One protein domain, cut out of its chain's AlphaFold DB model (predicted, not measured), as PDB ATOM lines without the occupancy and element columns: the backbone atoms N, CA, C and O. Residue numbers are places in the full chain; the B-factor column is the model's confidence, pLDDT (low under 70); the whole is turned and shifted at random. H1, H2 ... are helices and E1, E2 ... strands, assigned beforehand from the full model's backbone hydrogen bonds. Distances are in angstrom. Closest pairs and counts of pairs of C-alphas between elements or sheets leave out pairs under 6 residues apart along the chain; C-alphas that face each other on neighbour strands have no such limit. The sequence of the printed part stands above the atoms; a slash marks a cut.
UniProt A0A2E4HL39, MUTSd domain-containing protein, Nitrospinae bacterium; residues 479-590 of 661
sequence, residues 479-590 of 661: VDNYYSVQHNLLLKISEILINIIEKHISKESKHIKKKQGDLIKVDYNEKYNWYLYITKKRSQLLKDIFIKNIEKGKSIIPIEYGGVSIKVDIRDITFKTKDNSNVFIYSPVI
ATOM      1  N   VAL A 479     -10.914  16.217  36.263       95.69
ATOM      2  CA  VAL A 479     -11.756  15.492  35.296       95.69
ATOM      3  C   VAL A 479     -13.173  15.287  35.845       95.69
ATOM      4  O   VAL A 479     -14.150  15.583  35.154       95.69
ATOM      5  N   ASP A 480     -13.311  14.880  37.109       94.62
ATOM      6  CA  ASP A 480     -14.605  14.688  37.778       94.62
ATOM      7  C   ASP A 480     -15.376  16.013  37.920       94.62
ATOM      8  O   ASP A 480     -16.590  16.074  37.678       94.62
ATOM      9  N   ASN A 481     -14.687  17.113  38.247       94.62
ATOM     10  CA  ASN A 481     -15.291  18.447  38.274       94.62
ATOM     11  C   ASN A 481     -15.740  18.880  36.869       94.62
ATOM     12  O   ASN A 481     -16.874  19.341  36.722       94.62
ATOM     13  N   TYR A 482     -14.914  18.684  35.835       94.44
ATOM     14  CA  TYR A 482     -15.288  19.002  34.453       94.44
ATOM     15  C   TYR A 482     -16.519  18.202  34.007       94.44
ATOM     16  O   TYR A 482     -17.487  18.793  33.525       94.44
ATOM     17  N   TYR A 483     -16.549  16.891  34.272       93.31
ATOM     18  CA  TYR A 483     -17.716  16.040  34.023       93.31
ATOM     19  C   TYR A 483     -18.968  16.566  34.744       93.31
ATOM     20  O   TYR A 483     -20.035  16.683  34.140       93.31
ATOM     21  N   SER A 484     -18.827  16.963  36.018       92.25
ATOM     22  CA  SER A 484     -19.909  17.572  36.806       92.25
ATOM     23  C   SER A 484     -20.478  18.816  36.151       92.25
ATOM     24  O   SER A 484     -21.694  18.953  36.044       92.25
ATOM     25  N   VAL A 485     -19.610  19.719  35.699       94.19
ATOM     26  CA  VAL A 485     -20.031  20.972  35.075       94.19
ATOM     27  C   VAL A 485     -20.800  20.692  33.787       94.19
ATOM     28  O   VAL A 485     -21.907  21.207  33.633       94.19
ATOM     29  N   GLN A 486     -20.290  19.823  32.907       93.38
ATOM     30  CA  GLN A 486     -20.981  19.475  31.656       93.38
ATOM     31  C   GLN A 486     -22.343  18.810  31.912       93.38
ATOM     32  O   GLN A 486     -23.330  19.136  31.248       93.38
ATOM     33  N   HIS A 487     -22.422  17.912  32.897       92.50
ATOM     34  CA  HIS A 487     -23.665  17.214  33.222       92.50
ATOM     35  C   HIS A 487     -24.706  18.176  33.809       92.50
ATOM     36  O   HIS A 487     -25.864  18.176  33.396       92.50
ATOM     37  N   ASN A 488     -24.287  19.068  34.707       93.50
ATOM     38  CA  ASN A 488     -25.171  20.077  35.287       93.50
ATOM     39  C   ASN A 488     -25.617  21.140  34.273       93.50
ATOM     40  O   ASN A 488     -26.746  21.616  34.363       93.50
ATOM     41  N   LEU A 489     -24.795  21.488  33.275       94.69
ATOM     42  CA  LEU A 489     -25.241  22.321  32.149       94.69
ATOM     43  C   LEU A 489     -26.384  21.642  31.377       94.69
ATOM     44  O   LEU A 489     -27.369  22.298  31.037       94.69
ATOM     45  N   LEU A 490     -26.295  20.326  31.154       92.94
ATOM     46  CA  LEU A 490     -27.352  19.543  30.509       92.94
ATOM     47  C   LEU A 490     -28.639  19.496  31.354       92.94
ATOM     48  O   LEU A 490     -29.735  19.683  30.819       92.94
ATOM     49  N   LEU A 491     -28.512  19.314  32.673       92.50
ATOM     50  CA  LEU A 491     -29.639  19.390  33.609       92.50
ATOM     51  C   LEU A 491     -30.276  20.786  33.617       92.50
ATOM     52  O   LEU A 491     -31.500  20.889  33.555       92.50
ATOM     53  N   LYS A 492     -29.474  21.858  33.589       93.12
ATOM     54  CA  LYS A 492     -29.979  23.235  33.499       93.12
ATOM     55  C   LYS A 492     -30.714  23.526  32.196       93.12
ATOM     56  O   LYS A 492     -31.704  24.252  32.227       93.12
ATOM     57  N   ILE A 493     -30.288  22.954  31.062       92.81
ATOM     58  CA  ILE A 493     -31.075  23.024  29.816       92.81
ATOM     59  C   ILE A 493     -32.473  22.457  30.074       92.81
ATOM     60  O   ILE A 493     -33.465  23.117  29.768       92.81
ATOM     61  N   SER A 494     -32.554  21.260  30.662       92.50
ATOM     62  CA  SER A 494     -33.836  20.633  30.993       92.50
ATOM     63  C   SER A 494     -34.672  21.520  31.921       92.50
ATOM     64  O   SER A 494     -35.816  21.837  31.601       92.50
ATOM     65  N   GLU A 495     -34.082  22.005  33.014       91.38
ATOM     66  CA  GLU A 495     -34.737  22.865  34.004       91.38
ATOM     67  C   GLU A 495     -35.300  24.154  33.383       91.38
ATOM     68  O   GLU A 495     -36.457  24.511  33.611       91.38
ATOM     69  N   ILE A 496     -34.523  24.846  32.545       90.19
ATOM     70  CA  ILE A 496     -34.971  26.080  31.888       90.19
ATOM     71  C   ILE A 496     -36.127  25.795  30.925       90.19
ATOM     72  O   ILE A 496     -37.109  26.542  30.906       90.19
ATOM     73  N   LEU A 497     -36.047  24.713  30.149       90.31
ATOM     74  CA  LEU A 497     -37.127  24.316  29.249       90.31
ATOM     75  C   LEU A 497     -38.405  23.945  30.023       90.31
ATOM     76  O   LEU A 497     -39.501  24.318  29.601       90.31
ATOM     77  N   ILE A 498     -38.275  23.284  31.176       89.06
ATOM     78  CA  ILE A 498     -39.389  23.009  32.095       89.06
ATOM     79  C   ILE A 498     -40.005  24.322  32.588       89.06
ATOM     80  O   ILE A 498     -41.212  24.524  32.445       89.06
ATOM     81  N   ASN A 499     -39.179  25.255  33.065       87.94
ATOM     82  CA  ASN A 499     -39.622  26.565  33.543       87.94
ATOM     83  C   ASN A 499     -40.347  27.380  32.454       87.94
ATOM     84  O   ASN A 499     -41.296  28.110  32.754       87.94
ATOM     85  N   ILE A 500     -39.936  27.264  31.184       86.81
ATOM     86  CA  ILE A 500     -40.623  27.895  30.043       86.81
ATOM     87  C   ILE A 500     -42.041  27.329  29.878       86.81
ATOM     88  O   ILE A 500     -42.989  28.099  29.703       86.81
ATOM     89  N   ILE A 501     -42.197  26.007  29.973       85.69
ATOM     90  CA  ILE A 501     -43.501  25.333  29.888       85.69
ATOM     91  C   ILE A 501     -44.390  25.748  31.064       85.69
ATOM     92  O   ILE A 501     -45.537  26.152  30.864       85.69
ATOM     93  N   GLU A 502     -43.865  25.696  32.286       83.94
ATOM     94  CA  GLU A 502     -44.621  26.002  33.503       83.94
ATOM     95  C   GLU A 502     -45.099  27.458  33.550       83.94
ATOM     96  O   GLU A 502     -46.254  27.720  33.901       83.94
ATOM     97  N   LYS A 503     -44.265  28.416  33.122       81.56
ATOM     98  CA  LYS A 503     -44.660  29.831  33.005       81.56
ATOM     99  C   LYS A 503     -45.785  30.057  31.998       81.56
ATOM    100  O   LYS A 503     -46.547  31.008  32.156       81.56
ATOM    101  N   HIS A 504     -45.888  29.229  30.959       76.44
ATOM    102  CA  HIS A 504     -46.983  29.332  29.997       76.44
ATOM    103  C   HIS A 504     -48.269  28.702  30.550       76.44
ATOM    104  O   HIS A 504     -49.323  29.329  30.505       76.44
ATOM    105  N   ILE A 505     -48.168  27.520  31.169       75.06
ATOM    106  CA  ILE A 505     -49.315  26.814  31.767       75.06
ATOM    107  C   ILE A 505     -49.941  27.626  32.911       75.06
ATOM    108  O   ILE A 505     -51.164  27.743  32.985       75.06
ATOM    109  N   SER A 506     -49.120  28.220  33.781       63.06
ATOM    110  CA  SER A 506     -49.581  29.046  34.913       63.06
ATOM    111  C   SER A 506     -50.243  30.363  34.490       63.06
ATOM    112  O   SER A 506     -51.088  30.875  35.219       63.06
ATOM    113  N   LYS A 507     -49.920  30.898  33.303       57.56
ATOM    114  CA  LYS A 507     -50.613  32.063  32.723       57.56
ATOM    115  C   LYS A 507     -51.985  31.718  32.139       57.56
ATOM    116  O   LYS A 507     -52.854  32.583  32.119       57.56
ATOM    117  N   GLU A 508     -52.178  30.483  31.685       52.22
ATOM    118  CA  GLU A 508     -53.427  30.020  31.061       52.22
ATOM    119  C   GLU A 508     -54.371  29.308  32.049       52.22
ATOM    120  O   GLU A 508     -55.555  29.157  31.763       52.22
ATOM    121  N   SER A 509     -53.887  28.903  33.232       47.38
ATOM    122  CA  SER A 509     -54.630  28.051  34.175       47.38
ATOM    123  C   SER A 509     -54.564  28.590  35.614       47.38
ATOM    124  O   SER A 509     -53.564  28.403  36.303       47.38
ATOM    125  N   LYS A 510     -55.645  29.212  36.120       41.81
ATOM    126  CA  LYS A 510     -55.733  29.698  37.520       41.81
ATOM    127  C   LYS A 510     -55.848  28.599  38.588       41.81
ATOM    128  O   LYS A 510     -55.735  28.895  39.770       41.81
ATOM    129  N   HIS A 511     -56.008  27.336  38.212       43.69
ATOM    130  CA  HIS A 511     -55.997  26.218  39.150       43.69
ATOM    131  C   HIS A 511     -55.386  24.998  38.472       43.69
ATOM    132  O   HIS A 511     -55.905  24.572  37.450       43.69
ATOM    133  N   ILE A 512     -54.286  24.475  39.025       40.97
ATOM    134  CA  ILE A 512     -53.938  23.048  39.194       40.97
ATOM    135  C   ILE A 512     -52.501  22.998  39.749       40.97
ATOM    136  O   ILE A 512     -51.527  23.228  39.038       40.97
ATOM    137  N   LYS A 513     -52.365  22.661  41.037       42.62
ATOM    138  CA  LYS A 513     -51.114  22.135  41.602       42.62
ATOM    139  C   LYS A 513     -50.998  20.671  41.157       42.62
ATOM    140  O   LYS A 513     -51.787  19.844  41.607       42.62
ATOM    141  N   LYS A 514     -50.046  20.325  40.286       45.50
ATOM    142  CA  LYS A 514     -49.651  18.925  40.034       45.50
ATOM    143  C   LYS A 514     -48.140  18.772  40.191       45.50
ATOM    144  O   LYS A 514     -47.397  19.688  39.866       45.50
ATOM    145  N   LYS A 515     -47.748  17.614  40.741       41.88
ATOM    146  CA  LYS A 515     -46.395  17.218  41.166       41.88
ATOM    147  C   LYS A 515     -45.297  17.731  40.221       41.88
ATOM    148  O   LYS A 515     -45.229  17.318  39.066       41.88
ATOM    149  N   GLN A 516     -44.462  18.615  40.766       45.91
ATOM    150  CA  GLN A 516     -43.204  19.099  40.200       45.91
ATOM    151  C   GLN A 516     -42.225  17.927  40.029       45.91
ATOM    152  O   GLN A 516     -42.096  17.116  40.944       45.91
ATOM    153  N   GLY A 517     -41.552  17.838  38.876       50.00
ATOM    154  CA  GLY A 517     -40.341  17.013  38.747       50.00
ATOM    155  C   GLY A 517     -40.046  16.364  37.391       50.00
ATOM    156  O   GLY A 517     -38.888  16.097  37.121       50.00
ATOM    157  N   ASP A 518     -41.031  16.133  36.514       59.12
ATOM    158  CA  ASP A 518     -40.863  15.091  35.472       59.12
ATOM    159  C   ASP A 518     -41.317  15.500  34.053       59.12
ATOM    160  O   ASP A 518     -41.786  14.683  33.255       59.12
ATOM    161  N   LEU A 519     -41.235  16.793  33.725       81.69
ATOM    162  CA  LEU A 519     -41.721  17.322  32.444       81.69
ATOM    163  C   LEU A 519     -40.763  17.044  31.276       81.69
ATOM    164  O   LEU A 519     -41.222  16.639  30.206       81.69
ATOM    165  N   ILE A 520     -39.461  17.239  31.486       90.44
ATOM    166  CA  ILE A 520     -38.390  16.923  30.534       90.44
ATOM    167  C   ILE A 520     -37.345  16.103  31.283       90.44
ATOM    168  O   ILE A 520     -36.918  16.483  32.371       90.44
ATOM    169  N   LYS A 521     -36.956  14.967  30.707       90.81
ATOM    170  CA  LYS A 521     -36.032  14.018  31.332       90.81
ATOM    171  C   LYS A 521     -34.698  14.021  30.607       90.81
ATOM    172  O   LYS A 521     -34.681  14.026  29.376       90.81
ATOM    173  N   VAL A 522     -33.614  14.004  31.378       90.94
ATOM    174  CA  VAL A 522     -32.243  13.781  30.904       90.94
ATOM    175  C   VAL A 522     -31.906  12.322  31.162       90.94
ATOM    176  O   VAL A 522     -32.132  11.834  32.266       90.94
ATOM    177  N   ASP A 523     -31.416  11.625  30.146       90.44
ATOM    178  CA  ASP A 523     -31.189  10.182  30.211       90.44
ATOM    179  C   ASP A 523     -30.031   9.773  29.286       90.44
ATOM    180  O   ASP A 523     -29.592  10.564  28.440       90.44
ATOM    181  N   TYR A 524     -29.533   8.550  29.454       88.69
ATOM    182  CA  TYR A 524     -28.419   7.991  28.695       88.69
ATOM    183  C   TYR A 524     -28.742   6.585  28.181       88.69
ATOM    184  O   TYR A 524     -29.309   5.754  28.885       88.69
ATOM    185  N   ASN A 525     -28.350   6.290  26.942       86.81
ATOM    186  CA  ASN A 525     -28.179   4.915  26.474       86.81
ATOM    187  C   ASN A 525     -27.121   4.855  25.369       86.81
ATOM    188  O   ASN A 525     -26.812   5.864  24.744       86.81
ATOM    189  N   GLU A 526     -26.609   3.664  25.076       83.75
ATOM    190  CA  GLU A 526     -25.515   3.483  24.111       83.75
ATOM    191  C   GLU A 526     -25.865   3.920  22.681       83.75
ATOM    192  O   GLU A 526     -24.999   4.332  21.914       83.75
ATOM    193  N   LYS A 527     -27.147   3.858  22.301       86.44
ATOM    194  CA  LYS A 527     -27.591   4.182  20.939       86.44
ATOM    195  C   LYS A 527     -27.691   5.686  20.691       86.44
ATOM    196  O   LYS A 527     -27.395   6.153  19.592       86.44
ATOM    197  N   TYR A 528     -28.179   6.430  21.678       86.12
ATOM    198  CA  TYR A 528     -28.510   7.852  21.560       86.12
ATOM    199  C   TYR A 528     -27.608   8.750  22.413       86.12
ATOM    200  O   TYR A 528     -27.701   9.971  22.302       86.12
ATOM    201  N   ASN A 529     -26.715   8.159  23.208       91.12
ATOM    202  CA  ASN A 529     -25.865   8.813  24.194       91.12
ATOM    203  C   ASN A 529     -26.671   9.623  25.213       91.12
ATOM    204  O   ASN A 529     -27.723   9.160  25.637       91.12
ATOM    205  N   TRP A 530     -26.181  10.783  25.656       92.88
ATOM    206  CA  TRP A 530     -26.925  11.663  26.553       92.88
ATOM    207  C   TRP A 530     -27.979  12.430  25.756       92.88
ATOM    208  O   TRP A 530     -27.653  13.142  24.803       92.88
ATOM    209  N   TYR A 531     -29.243  12.310  26.150       93.19
ATOM    210  CA  TYR A 531     -30.356  12.959  25.461       93.19
ATOM    211  C   TYR A 531     -31.388  13.528  26.428       93.19
ATOM    212  O   TYR A 531     -31.542  13.084  27.565       93.19
ATOM    213  N   LEU A 532     -32.139  14.510  25.928       94.94
ATOM    214  CA  LEU A 532     -33.345  15.018  26.568       94.94
ATOM    215  C   LEU A 532     -34.566  14.449  25.854       94.94
ATOM    216  O   LEU A 532     -34.580  14.347  24.623       94.94
ATOM    217  N   TYR A 533     -35.620  14.122  26.597       94.50
ATOM    218  CA  TYR A 533     -36.895  13.740  25.999       94.50
ATOM    219  C   TYR A 533     -38.098  14.312  26.740       94.50
ATOM    220  O   TYR A 533     -38.060  14.621  27.931       94.50
ATOM    221  N   ILE A 534     -39.181  14.454  25.983       94.75
ATOM    222  CA  ILE A 534     -40.447  15.034  26.413       94.75
ATOM    223  C   ILE A 534     -41.601  14.298  25.724       94.75
ATOM    224  O   ILE A 534     -41.452  13.747  24.634       94.75
ATOM    225  N   THR A 535     -42.788  14.299  26.325       92.81
ATOM    226  CA  THR A 535     -43.990  13.741  25.683       92.81
ATOM    227  C   THR A 535     -44.355  14.502  24.401       92.81
ATOM    228  O   THR A 535     -44.254  15.734  24.375       92.81
ATOM    229  N   LYS A 536     -44.901  13.811  23.389       92.38
ATOM    230  CA  LYS A 536     -45.334  14.412  22.108       92.38
ATOM    231  C   LYS A 536     -46.230  15.641  22.295       92.38
ATOM    232  O   LYS A 536     -45.927  16.700  21.755       92.38
ATOM    233  N   LYS A 537     -47.268  15.542  23.136       89.06
ATOM    234  CA  LYS A 537     -48.198  16.654  23.428       89.06
ATOM    235  C   LYS A 537     -47.478  17.916  23.924       89.06
ATOM    236  O   LYS A 537     -47.744  19.011  23.445       89.06
ATOM    237  N   ARG A 538     -46.544  17.762  24.867       89.56
ATOM    238  CA  ARG A 538     -45.792  18.892  25.436       89.56
ATOM    239  C   ARG A 538     -44.740  19.446  24.478       89.56
ATOM    240  O   ARG A 538     -44.454  20.633  24.540       89.56
ATOM    241  N   SER A 539     -44.200  18.628  23.572       92.06
ATOM    242  CA  SER A 539     -43.298  19.132  22.527       92.06
ATOM    243  C   SER A 539     -43.994  20.101  21.577       92.06
ATOM    244  O   SER A 539     -43.392  21.096  21.188       92.06
ATOM    245  N   GLN A 540     -45.269  19.855  21.250       91.06
ATOM    246  CA  GLN A 540     -46.037  20.764  20.405       91.06
ATOM    247  C   GLN A 540     -46.281  22.100  21.111       91.06
ATOM    248  O   GLN A 540     -45.984  23.141  20.542       91.06
ATOM    249  N   LEU A 541     -46.677  22.061  22.390       89.94
ATOM    250  CA  LEU A 541     -46.770  23.265  23.220       89.94
ATOM    251  C   LEU A 541     -45.440  24.038  23.246       89.94
ATOM    252  O   LEU A 541     -45.427  25.253  23.087       89.94
ATOM    253  N   LEU A 542     -44.313  23.341  23.420       90.56
ATOM    254  CA  LEU A 542     -42.997  23.979  23.459       90.56
ATOM    255  C   LEU A 542     -42.633  24.640  22.116       90.56
ATOM    256  O   LEU A 542     -42.097  25.746  22.124       90.56
ATOM    257  N   LYS A 543     -42.983  24.023  20.977       91.38
ATOM    258  CA  LYS A 543     -42.830  24.633  19.642       91.38
ATOM    259  C   LYS A 543     -43.641  25.919  19.507       91.38
ATOM    260  O   LYS A 543     -43.093  26.925  19.064       91.38
ATOM    261  N   ASP A 544     -44.903  25.907  19.931       89.75
ATOM    262  CA  ASP A 544     -45.776  27.083  19.852       89.75
ATOM    263  C   ASP A 544     -45.230  28.238  20.714       89.75
ATOM    264  O   ASP A 544     -45.243  29.402  20.306       89.75
ATOM    265  N   ILE A 545     -44.680  27.917  21.893       88.94
ATOM    266  CA  ILE A 545     -44.002  28.888  22.765       88.94
ATOM    267  C   ILE A 545     -42.746  29.451  22.091       88.94
ATOM    268  O   ILE A 545     -42.500  30.658  22.160       88.94
ATOM    269  N   PHE A 546     -41.945  28.601  21.447       91.38
ATOM    270  CA  PHE A 546     -40.733  29.035  20.758       91.38
ATOM    271  C   PHE A 546     -41.041  29.998  19.615       91.38
ATOM    272  O   PHE A 546     -40.393  31.039  19.553       91.38
ATOM    273  N   ILE A 547     -42.062  29.730  18.794       88.56
ATOM    274  CA  ILE A 547     -42.485  30.638  17.712       88.56
ATOM    275  C   ILE A 547     -42.798  32.034  18.274       88.56
ATOM    276  O   ILE A 547     -42.180  33.017  17.862       88.56
ATOM    277  N   LYS A 548     -43.649  32.118  19.308       86.69
ATOM    278  CA  LYS A 548     -44.006  33.393  19.963       86.69
ATOM    279  C   LYS A 548     -42.804  34.122  20.573       86.69
ATOM    280  O   LYS A 548     -42.794  35.351  20.650       86.69
ATOM    281  N   ASN A 549     -41.816  33.387  21.084       86.00
ATOM    282  CA  ASN A 549     -40.605  33.979  21.656       86.00
ATOM    283  C   ASN A 549     -39.659  34.505  20.569       86.00
ATOM    284  O   ASN A 549     -39.090  35.584  20.742       86.00
ATOM    285  N   ILE A 550     -39.531  33.786  19.449       87.56
ATOM    286  CA  ILE A 550     -38.740  34.207  18.284       87.56
ATOM    287  C   ILE A 550     -39.304  35.513  17.710       87.56
ATOM    288  O   ILE A 550     -38.540  36.453  17.506       87.56
ATOM    289  N   GLU A 551     -40.627  35.622  17.546       86.06
ATOM    290  CA  GLU A 551     -41.301  36.845  17.068       86.06
ATOM    291  C   GLU A 551     -41.035  38.068  17.964       86.06
ATOM    292  O   GLU A 551     -40.982  39.199  17.489       86.06
ATOM    293  N   LYS A 552     -40.811  37.850  19.265       84.94
ATOM    294  CA  LYS A 552     -40.476  38.897  20.247       84.94
ATOM    295  C   LYS A 552     -38.973  39.188  20.344       84.94
ATOM    296  O   LYS A 552     -38.551  39.852  21.292       84.94
ATOM    297  N   GLY A 553     -38.160  38.648  19.435       83.69
ATOM    298  CA  GLY A 553     -36.702  38.803  19.430       83.69
ATOM    299  C   GLY A 553     -35.973  38.036  20.542       83.69
ATOM    300  O   GLY A 553     -34.810  38.320  20.820       83.69
ATOM    301  N   LYS A 554     -36.626  37.072  21.206       84.94
ATOM    302  CA  LYS A 554     -36.068  36.304  22.335       84.94
ATOM    303  C   LYS A 554     -35.740  34.867  21.924       84.94
ATOM    304  O   LYS A 554     -36.382  33.930  22.391       84.94
ATOM    305  N   SER A 555     -34.749  34.692  21.047       87.19
ATOM    306  CA  SER A 555     -34.343  33.361  20.560       87.19
ATOM    307  C   SER A 555     -33.232  32.690  21.377       87.19
ATOM    308  O   SER A 555     -33.099  31.472  21.342       87.19
ATOM    309  N   ILE A 556     -32.436  33.457  22.126       91.06
ATOM    310  CA  ILE A 556     -31.253  32.942  22.829       91.06
ATOM    311  C   ILE A 556     -31.570  32.679  24.302       91.06
ATOM    312  O   ILE A 556     -32.021  33.573  25.020       91.06
ATOM    313  N   ILE A 557     -31.263  31.467  24.763       89.62
ATOM    314  CA  ILE A 557     -31.311  31.056  26.165       89.62
ATOM    315  C   ILE A 557     -29.871  30.996  26.703       89.62
ATOM    316  O   ILE A 557     -29.118  30.099  26.311       89.62
ATOM    317  N   PRO A 558     -29.457  31.927  27.581       91.12
ATOM    318  CA  PRO A 558     -28.182  31.825  28.277       91.12
ATOM    319  C   PRO A 558     -28.269  30.774  29.390       91.12
ATOM    320  O   PRO A 558     -29.270  30.693  30.104       91.12
ATOM    321  N   ILE A 559     -27.215  29.976  29.541       92.31
ATOM    322  CA  ILE A 559     -27.122  28.927  30.555       92.31
ATOM    323  C   ILE A 559     -25.754  29.016  31.199       92.31
ATOM    324  O   ILE A 559     -24.740  28.934  30.514       92.31
ATOM    325  N   GLU A 560     -25.737  29.149  32.518       91.88
ATOM    326  CA  GLU A 560     -24.508  29.304  33.283       91.88
ATOM    327  C   GLU A 560     -24.444  28.280  34.411       91.88
ATOM    328  O   GLU A 560     -25.399  28.124  35.179       91.88
ATOM    329  N   TYR A 561     -23.325  27.575  34.532       92.12
ATOM    330  CA  TYR A 561     -23.044  26.701  35.666       92.12
ATOM    331  C   TYR A 561     -21.541  26.543  35.868       92.12
ATOM    332  O   TYR A 561     -20.805  26.344  34.906       92.12
ATOM    333  N   GLY A 562     -21.085  26.605  37.123       86.19
ATOM    334  CA  GLY A 562     -19.680  26.363  37.468       86.19
ATOM    335  C   GLY A 562     -18.687  27.275  36.737       86.19
ATOM    336  O   GLY A 562     -17.614  26.813  36.366       86.19
ATOM    337  N   GLY A 563     -19.061  28.532  36.468       87.62
ATOM    338  CA  GLY A 563     -18.234  29.495  35.725       87.62
ATOM    339  C   GLY A 563     -18.203  29.292  34.204       87.62
ATOM    340  O   GLY A 563     -17.511  30.028  33.507       87.62
ATOM    341  N   VAL A 564     -18.952  28.322  33.669       91.19
ATOM    342  CA  VAL A 564     -19.105  28.101  32.226       91.19
ATOM    343  C   VAL A 564     -20.446  28.661  31.769       91.19
ATOM    344  O   VAL A 564     -21.490  28.291  32.306       91.19
ATOM    345  N   SER A 565     -20.418  29.516  30.744       91.88
ATOM    346  CA  SER A 565     -21.608  30.078  30.105       91.88
ATOM    347  C   SER A 565     -21.744  29.559  28.673       91.88
ATOM    348  O   SER A 565     -20.866  29.780  27.840       91.88
ATOM    349  N   ILE A 566     -22.877  28.931  28.368       93.25
ATOM    350  CA  ILE A 566     -23.265  28.496  27.021       93.25
ATOM    351  C   ILE A 566     -24.545  29.215  26.585       93.25
ATOM    352  O   ILE A 566     -25.324  29.702  27.404       93.25
ATOM    353  N   LYS A 567     -24.772  29.287  25.275       93.00
ATOM    354  CA  LYS A 567     -25.978  29.879  24.690       93.00
ATOM    355  C   LYS A 567     -26.682  28.824  23.852       93.00
ATOM    356  O   LYS A 567     -26.063  28.231  22.976       93.00
ATOM    357  N   VAL A 568     -27.964  28.605  24.120       92.44
ATOM    358  CA  VAL A 568     -28.818  27.721  23.322       92.44
ATOM    359  C   VAL A 568     -29.769  28.589  22.514       92.44
ATOM    360  O   VAL A 568     -30.559  29.337  23.086       92.44
ATOM    361  N   ASP A 569     -29.702  28.496  21.192       92.50
ATOM    362  CA  ASP A 569     -30.694  29.122  20.326       92.50
ATOM    363  C   ASP A 569     -31.903  28.195  20.170       92.50
ATOM    364  O   ASP A 569     -31.767  27.038  19.766       92.50
ATOM    365  N   ILE A 570     -33.099  28.690  20.486       91.00
ATOM    366  CA  ILE A 570     -34.333  27.901  20.357       91.00
ATOM    367  C   ILE A 570     -34.659  27.553  18.902       91.00
ATOM    368  O   ILE A 570     -35.396  26.596  18.670       91.00
ATOM    369  N   ARG A 571     -34.091  28.278  17.928       90.31
ATOM    370  CA  ARG A 571     -34.217  27.973  16.492       90.31
ATOM    371  C   ARG A 571     -33.523  26.666  16.112       90.31
ATOM    372  O   ARG A 571     -33.981  25.983  15.200       90.31
ATOM    373  N   ASP A 572     -32.482  26.289  16.850       92.06
ATOM    374  CA  ASP A 572     -31.723  25.059  16.609       92.06
ATOM    375  C   ASP A 572     -32.322  23.844  17.333       92.06
ATOM    376  O   ASP A 572     -31.835  22.716  17.186       92.06
ATOM    377  N   ILE A 573     -33.373  24.052  18.137       93.56
ATOM    378  CA  ILE A 573     -34.051  22.976  18.854       93.56
ATOM    379  C   ILE A 573     -35.038  22.279  17.917       93.56
ATOM    380  O   ILE A 573     -36.028  22.850  17.462       93.56
ATOM    381  N   THR A 574     -34.808  20.991  17.687       93.31
ATOM    382  CA  THR A 574     -35.677  20.129  16.879       93.31
ATOM    383  C   THR A 574     -36.177  18.943  17.692       93.31
ATOM    384  O   THR A 574     -35.583  18.554  18.697       93.31
ATOM    385  N   PHE A 575     -37.289  18.349  17.256       94.75
ATOM    386  CA  PHE A 575     -37.912  17.219  17.942       94.75
ATOM    387  C   PHE A 575     -37.964  16.005  17.023       94.75
ATOM    388  O   PHE A 575     -38.463  16.102  15.901       94.75
ATOM    389  N   LYS A 576     -37.471  14.861  17.502       92.69
ATOM    390  CA  LYS A 576     -37.457  13.591  16.755       92.69
ATOM    391  C   LYS A 576     -38.179  12.509  17.543       92.69
ATOM    392  O   LYS A 576     -38.073  12.467  18.761       92.69
ATOM    393  N   THR A 577     -38.909  11.625  16.872       92.94
ATOM    394  CA  THR A 577     -39.642  10.540  17.543       92.94
ATOM    395  C   THR A 577     -38.687   9.635  18.329       92.94
ATOM    396  O   THR A 577     -37.706   9.151  17.768       92.94
ATOM    397  N   LYS A 578     -38.987   9.410  19.616       88.81
ATOM    398  CA  LYS A 578     -38.305   8.421  20.467       88.81
ATOM    399  C   LYS A 578     -39.100   7.120  20.505       88.81
ATOM    400  O   LYS A 578     -38.575   6.063  20.187       88.81
ATOM    401  N   ASP A 579     -40.373   7.232  20.875       90.69
ATOM    402  CA  ASP A 579     -41.303   6.114  21.016       90.69
ATOM    403  C   ASP A 579     -42.749   6.568  20.713       90.69
ATOM    404  O   ASP A 579     -42.994   7.671  20.200       90.69
ATOM    405  N   ASN A 580     -43.738   5.718  21.008       90.00
ATOM    406  CA  ASN A 580     -45.150   6.026  20.763       90.00
ATOM    407  C   ASN A 580     -45.640   7.264  21.533       90.00
ATOM    408  O   ASN A 580     -46.506   7.983  21.031       90.00
ATOM    409  N   SER A 581     -45.045   7.569  22.684       91.75
ATOM    410  CA  SER A 581     -45.459   8.632  23.607       91.75
ATOM    411  C   SER A 581     -44.508   9.837  23.657       91.75
ATOM    412  O   SER A 581     -44.957  10.962  23.900       91.75
ATOM    413  N   ASN A 582     -43.219   9.636  23.374       94.00
ATOM    414  CA  ASN A 582     -42.153  10.610  23.603       94.00
ATOM    415  C   ASN A 582     -41.406  11.007  22.325       94.00
ATOM    416  O   ASN A 582     -41.306  10.251  21.353       94.00
ATOM    417  N   VAL A 583     -40.827  12.203  22.365       95.44
ATOM    418  CA  VAL A 583     -39.886  12.739  21.379       95.44
ATOM    419  C   VAL A 583     -38.597  13.163  22.075       95.44
ATOM    420  O   VAL A 583     -38.615  13.648  23.207       95.44
ATOM    421  N   PHE A 584     -37.478  12.987  21.387       95.56
ATOM    422  CA  PHE A 584     -36.199  13.575  21.752       95.56
ATOM    423  C   PHE A 584     -36.214  15.082  21.510       95.56
ATOM    424  O   PHE A 584     -36.799  15.542  20.526       95.56
ATOM    425  N   ILE A 585     -35.518  15.824  22.368       95.31
ATOM    426  CA  ILE A 585     -35.167  17.230  22.168       95.31
ATOM    427  C   ILE A 585     -33.723  17.263  21.670       95.31
ATOM    428  O   ILE A 585     -32.804  16.869  22.387       95.31
ATOM    429  N   TYR A 586     -33.522  17.705  20.434       93.19
ATOM    430  CA  TYR A 586     -32.213  17.770  19.798       93.19
ATOM    431  C   TYR A 586     -31.780  19.221  19.605       93.19
ATOM    432  O   TYR A 586     -32.560  20.037  19.131       93.19
ATOM    433  N   SER A 587     -30.519  19.514  19.908       93.75
ATOM    434  CA  SER A 587     -29.843  20.777  19.600       93.75
ATOM    435  C   SER A 587     -28.351  20.488  19.385       93.75
ATOM    436  O   SER A 587     -27.832  19.563  20.023       93.75
ATOM    437  N   PRO A 588     -27.635  21.251  18.536       94.06
ATOM    438  CA  PRO A 588     -26.181  21.157  18.412       94.06
ATOM    439  C   PRO A 588     -25.461  21.240  19.765       94.06
ATOM    440  O   PRO A 588     -24.554  20.451  20.013       94.06
ATOM    441  N   VAL A 589     -25.935  22.100  20.674       94.12
ATOM    442  CA  VAL A 589     -25.360  22.270  22.019       94.12
ATOM    443  C   VAL A 589     -25.548  21.016  22.875       94.12
ATOM    444  O   VAL A 589     -24.608  20.559  23.516       94.12
ATOM    445  N   ILE A 590     -26.740  20.406  22.849       94.06
ATOM    446  CA  ILE A 590     -27.008  19.143  23.562       94.06
ATOM    447  C   ILE A 590     -26.097  18.032  23.026       94.06
ATOM    448  O   ILE A 590     -25.526  17.270  23.805       94.06
TER     449      ILE A 590
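What this domain is: This is residues 479 to 590 of the 661 residues of the protein "MUTSd domain-containing protein" of Nitrospinae bacterium (UniProt A0A2E4HL39). A strongly twisted sheet, E1 to E2 to E6 to E5, packs on one side of the long helix H1, and the small hairpin E3 and E4 packs on another side of it. H2 crosses H1 nearly at a right angle and packs on E6 and E5, while residues 506 to 515, of which 506 to 508 belong to H1, stick out from the body. The printed part has 112 residues, in the order H1 E1 E2 H2 E3 E4 E5 E6; both sheets are antiparallel and the class is mixed, helices and strands. It is compact, with a radius of gyration of the C-alphas of 14.5 A and spans of 46 by 34 by 27 A.

Where its parts are: The larger sheet holds E1, residues 520 to 525, E2, 529 to 535, 18.8 A long, E6, 582 to 586, and E5, 574 to 577. H1, residues 479 to 508, runs 44.3 A from C-alpha 479 at (-11.756, 15.492, 35.296) to C-alpha 508 at (-53.427, 30.020, 31.061). H2, residues 536 to 551, is 23.3 A long. E3 is 556 to 561 and E4 564 to 569. E6 ends with C-alpha 586 at (-32.213, 17.770, 19.798).

How they stand to each other: In the sheet, N 523 and O 531 of E1 and E2 are 3.0 A apart, N 583 and O 534 of E6 and E2 2.8 A, and N 584 and O 576 of E6 and E5 2.7 A. H1 and H2 are on one face of it, two layers, helices over a sheet. H1 lies over E1 at a height over the sheet of 9.9 A, and only just not over E2, on which 2 of its C-alphas fall. H2 lies over E6 at 10.6 A. H1 and H2 touch, about perpendicular at 85 degrees, through residues 501 to 504 and 541 to 545 alone; their closest C-alphas, of Ile 501 and Leu 542, are 6.6 A apart. The closest C-alphas of H1 and E3, Leu 489 and Tyr 561, are 6.0 A apart. In the hairpin E3 and E4, N 557 and O 568 are 2.8 A apart. Every O i to N i+4 pair is within hydrogen-bond range in H2, and 25 of 26 in H1.

The domain as a whole: The farthest C-alphas, Val 479 and Lys 510, are 46.3 A apart. The printed part has no cut. The link from H1 to E1, 11 residues, is long; the others are tight. Mean pLDDT of the printed part is 85.7; residues 506 to 518 are under 70.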